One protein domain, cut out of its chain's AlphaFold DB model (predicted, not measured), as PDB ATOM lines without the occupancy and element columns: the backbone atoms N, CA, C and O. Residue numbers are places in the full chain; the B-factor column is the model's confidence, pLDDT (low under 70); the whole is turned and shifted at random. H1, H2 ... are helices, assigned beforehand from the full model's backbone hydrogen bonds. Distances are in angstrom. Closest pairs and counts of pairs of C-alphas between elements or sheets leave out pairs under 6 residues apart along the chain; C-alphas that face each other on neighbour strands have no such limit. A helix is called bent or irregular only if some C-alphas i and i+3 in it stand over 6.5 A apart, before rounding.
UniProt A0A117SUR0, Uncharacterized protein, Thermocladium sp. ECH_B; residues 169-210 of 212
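AT A GLANCE: This is residues 169 to 210 of the 212 residues of an uncharacterized protein of Thermocladium sp. ECH_B (UniProt A0A117SUR0). Two helices, H1 and then H2, follow each other end to end as a wide, shallow V with a tight link at its corner, and H2 is the longer arm, kinked near residue 196. The arms do not fold back on each other: residues 169 to 210 stand free, with no core between them. The printed part has 42 residues with two named helices, H1 then H2, and no named strand, in the class all helix. It is extended, with a radius of gyration of the C-alphas of 17.5 A, and its outline is a rod spanning 56 by 17 by 8 A.

HOW THE PARTS SIT: Start with H1, residues 169 to 184, and go on through the tight link of three residues to H2, residues 188 to 208. The two are close but not clearly touching; look at their closest C-alphas, those of Leu 183 and Asn 189, 7.2 A apart. Their lines stand at a steep tilt of 48 degrees, and they run the same way. In H1 every O i to N i+4 pair is within hydrogen-bond range; in H2 15 of 17 are.

IN THESE COORDINATES: Find C-alpha 169 at (28.435, 109.220, 92.639); from there H1 runs 21.9 A to C-alpha 184 at (20.316, 106.727, 72.471). H2 begins at C-alpha 188 and runs 30.3 A to C-alpha 208 at (4.938, 77.578, 55.435). Near residue 196 it has a kink of 31 degrees. H2 is irregular, but only just: C-alphas 193 and 196 are 6.8 A apart, and its line is a rough one.

THE WHOLE: The two C-alphas farthest apart are those of His 170 and Arg 210, 56.0 A. The printed part has no cut. The mean pLDDT of the printed part is 75.2, and the model's confidence is low, under 70, at residues 169 to 170, 186 to 193 and 209 to 210.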
ATOM      1  N   PRO A 169      29.565 108.673  93.393       67.81
ATOM      2  CA  PRO A 169      28.435 109.220  92.639       67.81
ATOM      3  C   PRO A 169      28.786 109.777  91.252       67.81
ATOM      4  O   PRO A 169      27.988 109.649  90.326       67.81
ATOM      5  N   HIS A 170      29.961 110.390  91.071       52.44
ATOM      6  CA  HIS A 170      30.362 110.951  89.776       52.44
ATOM      7  C   HIS A 170      30.643 109.847  88.749       52.44
ATOM      8  O   HIS A 170      30.249 109.970  87.592       52.44
ATOM      9  N   LEU A 171      31.276 108.748  89.173       71.38
ATOM     10  CA  LEU A 171      31.523 107.590  88.306       71.38
ATOM     11  C   LEU A 171      30.213 106.925  87.880       71.38
ATOM     12  O   LEU A 171      30.043 106.636  86.698       71.38
ATOM     13  N   VAL A 172      29.270 106.760  88.813       77.62
ATOM     14  CA  VAL A 172      27.926 106.250  88.504       77.62
ATOM     15  C   VAL A 172      27.228 107.171  87.509       77.62
ATOM     16  O   VAL A 172      26.687 106.698  86.516       77.62
ATOM     17  N   ARG A 173      27.290 108.490  87.717       75.81
ATOM     18  CA  ARG A 173      26.663 109.459  86.814       75.81
ATOM     19  C   ARG A 173      27.251 109.375  85.404       75.81
ATOM     20  O   ARG A 173      26.488 109.277  84.451       75.81
ATOM     21  N   VAL A 174      28.577 109.354  85.260       80.12
ATOM     22  CA  VAL A 174      29.239 109.209  83.950       80.12
ATOM     23  C   VAL A 174      28.895 107.870  83.295       80.12
ATOM     24  O   VAL A 174      28.599 107.849  82.104       80.12
ATOM     25  N   ALA A 175      28.868 106.772  84.055       81.00
ATOM     26  CA  ALA A 175      28.487 105.460  83.540       81.00
ATOM     27  C   ALA A 175      27.032 105.433  83.049       81.00
ATOM     28  O   ALA A 175      26.765 104.927  81.962       81.00
ATOM     29  N   VAL A 176      26.102 106.033  83.800       85.50
ATOM     30  CA  VAL A 176      24.688 106.148  83.411       85.50
ATOM     31  C   VAL A 176      24.530 107.011  82.162       85.50
ATOM     32  O   VAL A 176      23.823 106.603  81.245       85.50
ATOM     33  N   TYR A 177      25.204 108.161  82.073       83.00
ATOM     34  CA  TYR A 177      25.160 108.997  80.867       83.00
ATOM     35  C   TYR A 177      25.800 108.315  79.657       83.00
ATOM     36  O   TYR A 177      25.281 108.449  78.554       83.00
ATOM     37  N   GLY A 178      26.895 107.575  79.848       82.75
ATOM     38  CA  GLY A 178      27.527 106.790  78.787       82.75
ATOM     39  C   GLY A 178      26.628 105.656  78.300       82.75
ATOM     40  O   GLY A 178      26.454 105.480  77.100       82.75
ATOM     41  N   LEU A 179      25.988 104.926  79.217       79.75
ATOM     42  CA  LEU A 179      25.017 103.892  78.865       79.75
ATOM     43  C   LEU A 179      23.809 104.496  78.145       79.75
ATOM     44  O   LEU A 179      23.388 103.988  77.111       79.75
ATOM     45  N   TRP A 180      23.281 105.606  78.661       81.19
ATOM     46  CA  TRP A 180      22.176 106.315  78.034       81.19
ATOM     47  C   TRP A 180      22.553 106.815  76.641       81.19
ATOM     48  O   TRP A 180      21.760 106.639  75.724       81.19
ATOM     49  N   SER A 181      23.750 107.371  76.430       77.75
ATOM     50  CA  SER A 181      24.164 107.846  75.105       77.75
ATOM     51  C   SER A 181      24.371 106.704  74.111       77.75
ATOM     52  O   SER A 181      24.011 106.860  72.949       77.75
ATOM     53  N   LEU A 182      24.867 105.545  74.558       74.25
ATOM     54  CA  LEU A 182      24.966 104.336  73.737       74.25
ATOM     55  C   LEU A 182      23.583 103.786  73.364       74.25
ATOM     56  O   LEU A 182      23.356 103.453  72.206       74.25
ATOM     57  N   LEU A 183      22.644 103.739  74.314       70.56
ATOM     58  CA  LEU A 183      21.252 103.342  74.058       70.56
ATOM     59  C   LEU A 183      20.509 104.362  73.178       70.56
ATOM     60  O   LEU A 183      19.645 104.001  72.388       70.56
ATOM     61  N   SER A 184      20.863 105.640  73.293       71.00
ATOM     62  CA  SER A 184      20.316 106.727  72.471       71.00
ATOM     63  C   SER A 184      20.996 106.826  71.103       71.00
ATOM     64  O   SER A 184      20.502 107.539  70.228       71.00
ATOM     65  N   ALA A 185      22.126 106.141  70.899       70.31
ATOM     66  CA  ALA A 185      22.840 106.151  69.636       70.31
ATOM     67  C   ALA A 185      22.029 105.410  68.565       70.31
ATOM     68  O   ALA A 185      21.480 104.324  68.766       70.31
ATOM     69  N   PHE A 186      21.969 106.049  67.402       59.50
ATOM     70  CA  PHE A 186      20.973 105.863  66.355       59.50
ATOM     71  C   PHE A 186      20.957 104.537  65.547       59.50
ATOM     72  O   PHE A 186      20.199 104.502  64.586       59.50
ATOM     73  N   PRO A 187      21.656 103.424  65.879       63.66
ATOM     74  CA  PRO A 187      21.322 102.122  65.276       63.66
ATOM     75  C   PRO A 187      20.671 101.094  66.222       63.66
ATOM     76  O   PRO A 187      19.988 100.193  65.736       63.66
ATOM     77  N   ILE A 188      20.822 101.194  67.551       62.53
ATOM     78  CA  ILE A 188      20.329 100.140  68.470       62.53
ATOM     79  C   ILE A 188      18.805 100.189  68.614       62.53
ATOM     80  O   ILE A 188      18.152  99.145  68.625       62.53
ATOM     81  N   ASN A 189      18.219 101.388  68.625       63.19
ATOM     82  CA  ASN A 189      16.765 101.549  68.705       63.19
ATOM     83  C   ASN A 189      16.048 100.959  67.480       63.19
ATOM     84  O   ASN A 189      14.990 100.346  67.624       63.19
ATOM     85  N   TYR A 190      16.649 101.053  66.288       68.00
ATOM     86  CA  TYR A 190      16.087 100.436  65.084       68.00
ATOM     87  C   TYR A 190      16.208  98.910  65.117       68.00
ATOM     88  O   TYR A 190      15.231  98.230  64.808       68.00
ATOM     89  N   LEU A 191      17.344  98.361  65.561       67.31
ATOM     90  CA  LEU A 191      17.511  96.910  65.728       67.31
ATOM     91  C   LEU A 191      16.508  96.330  66.738       67.31
ATOM     92  O   LEU A 191      15.898  95.295  66.467       67.31
ATOM     93  N   ALA A 192      16.271  97.026  67.852       67.00
ATOM     94  CA  ALA A 192      15.256  96.640  68.830       67.00
ATOM     95  C   ALA A 192      13.830  96.704  68.248       67.00
ATOM     96  O   ALA A 192      13.020  95.819  68.518       67.00
ATOM     97  N   SER A 193      13.532  97.696  67.399       69.50
ATOM     98  CA  SER A 193      12.228  97.803  66.725       69.50
ATOM     99  C   SER A 193      12.003  96.752  65.626       69.50
ATOM    100  O   SER A 193      10.866  96.353  65.382       69.50
ATOM    101  N   LEU A 194      13.072  96.264  64.983       73.94
ATOM    102  CA  LEU A 194      13.004  95.275  63.898       73.94
ATOM    103  C   LEU A 194      12.969  93.824  64.397       73.94
ATOM    104  O   LEU A 194      12.503  92.946  63.672       73.94
ATOM    105  N   ALA A 195      13.408  93.559  65.631       77.31
ATOM    106  CA  ALA A 195      13.371  92.231  66.244       77.31
ATOM    107  C   ALA A 195      11.990  91.533  66.168       77.31
ATOM    108  O   ALA A 195      11.946  90.392  65.702       77.31
ATOM    109  N   PRO A 196      10.852  92.165  66.530       78.12
ATOM    110  CA  PRO A 196       9.539  91.526  66.400       78.12
ATOM    111  C   PRO A 196       9.152  91.237  64.943       78.12
ATOM    112  O   PRO A 196       8.512  90.221  64.675       78.12
ATOM    113  N   LEU A 197       9.581  92.076  63.993       79.56
ATOM    114  CA  LEU A 197       9.325  91.868  62.565       79.56
ATOM    115  C   LEU A 197      10.093  90.645  62.037       79.56
ATOM    116  O   LEU A 197       9.522  89.799  61.353       79.56
ATOM    117  N   ILE A 198      11.372  90.513  62.407       81.81
ATOM    118  CA  ILE A 198      12.217  89.366  62.041       81.81
ATOM    119  C   ILE A 198      11.661  88.074  62.654       81.81
ATOM    120  O   ILE A 198      11.564  87.059  61.964       81.81
ATOM    121  N   ILE A 199      11.237  88.113  63.921       84.75
ATOM    122  CA  ILE A 199      10.610  86.965  64.595       84.75
ATOM    123  C   ILE A 199       9.316  86.557  63.877       84.75
ATOM    124  O   ILE A 199       9.117  85.372  63.616       84.75
ATOM    125  N   ALA A 200       8.460  87.508  63.498       84.50
ATOM    126  CA  ALA A 200       7.224  87.217  62.771       84.50
ATOM    127  C   ALA A 200       7.481  86.586  61.389       84.50
ATOM    128  O   ALA A 200       6.797  85.633  61.009       84.50
ATOM    129  N   ILE A 201       8.493  87.068  60.656       87.38
ATOM    130  CA  ILE A 201       8.906  86.495  59.365       87.38
ATOM    131  C   ILE A 201       9.410  85.059  59.548       87.38
ATOM    132  O   ILE A 201       8.979  84.166  58.819       87.38
ATOM    133  N   LEU A 202      10.270  84.813  60.541       85.81
ATOM    134  CA  LEU A 202      10.793  83.475  60.832       85.81
ATOM    135  C   LEU A 202       9.681  82.499  61.236       85.81
ATOM    136  O   LEU A 202       9.652  81.369  60.751       85.81
ATOM    137  N   LEU A 203       8.733  82.936  62.069       85.56
ATOM    138  CA  LEU A 203       7.580  82.121  62.462       85.56
ATOM    139  C   LEU A 203       6.697  81.761  61.258       85.56
ATOM    140  O   LEU A 203       6.277  80.609  61.131       85.56
ATOM    141  N   ASN A 204       6.452  82.709  60.349       83.12
ATOM    142  CA  ASN A 204       5.687  82.449  59.127       83.12
ATOM    143  C   ASN A 204       6.432  81.534  58.147       83.12
ATOM    144  O   ASN A 204       5.811  80.654  57.551       83.12
ATOM    145  N   TRP A 205       7.751  81.683  58.015       82.44
ATOM    146  CA  TRP A 205       8.570  80.812  57.172       82.44
ATOM    147  C   TRP A 205       8.560  79.361  57.676       82.44
ATOM    148  O   TRP A 205       8.319  78.431  56.905       82.44
ATOM    149  N   VAL A 206       8.704  79.159  58.990       83.12
ATOM    150  CA  VAL A 206       8.593  77.830  59.619       83.12
ATOM    151  C   VAL A 206       7.194  77.237  59.442       83.12
ATOM    152  O   VAL A 206       7.067  76.033  59.225       83.12
ATOM    153  N   LYS A 207       6.137  78.054  59.513       77.94
ATOM    154  CA  LYS A 207       4.761  77.587  59.293       77.94
ATOM    155  C   LYS A 207       4.529  77.149  57.842       77.94
ATOM    156  O   LYS A 207       3.923  76.104  57.635       77.94
ATOM    157  N   SER A 208       5.050  77.896  56.868       74.44
ATOM    158  CA  SER A 208       4.938  77.578  55.435       74.44
ATOM    159  C   SER A 208       5.661  76.282  55.052       74.44
ATOM    160  O   SER A 208       5.149  75.523  54.238       74.44
ATOM    161  N   ASN A 209       6.823  75.999  55.650       69.81
ATOM    162  CA  ASN A 209       7.574  74.759  55.398       69.81
ATOM    163  C   ASN A 209       7.006  73.519  56.110       69.81
ATOM    164  O   ASN A 209       7.505  72.419  55.898       69.81
ATOM    165  N   ARG A 210       5.998  73.668  56.980       63.91
ATOM    166  CA  ARG A 210       5.309  72.542  57.638       63.91
ATOM    167  C   ARG A 210       4.009  72.135  56.936       63.91
ATOM    168  O   ARG A 210       3.377  71.178  57.366       63.91
TER     169      ARG A 210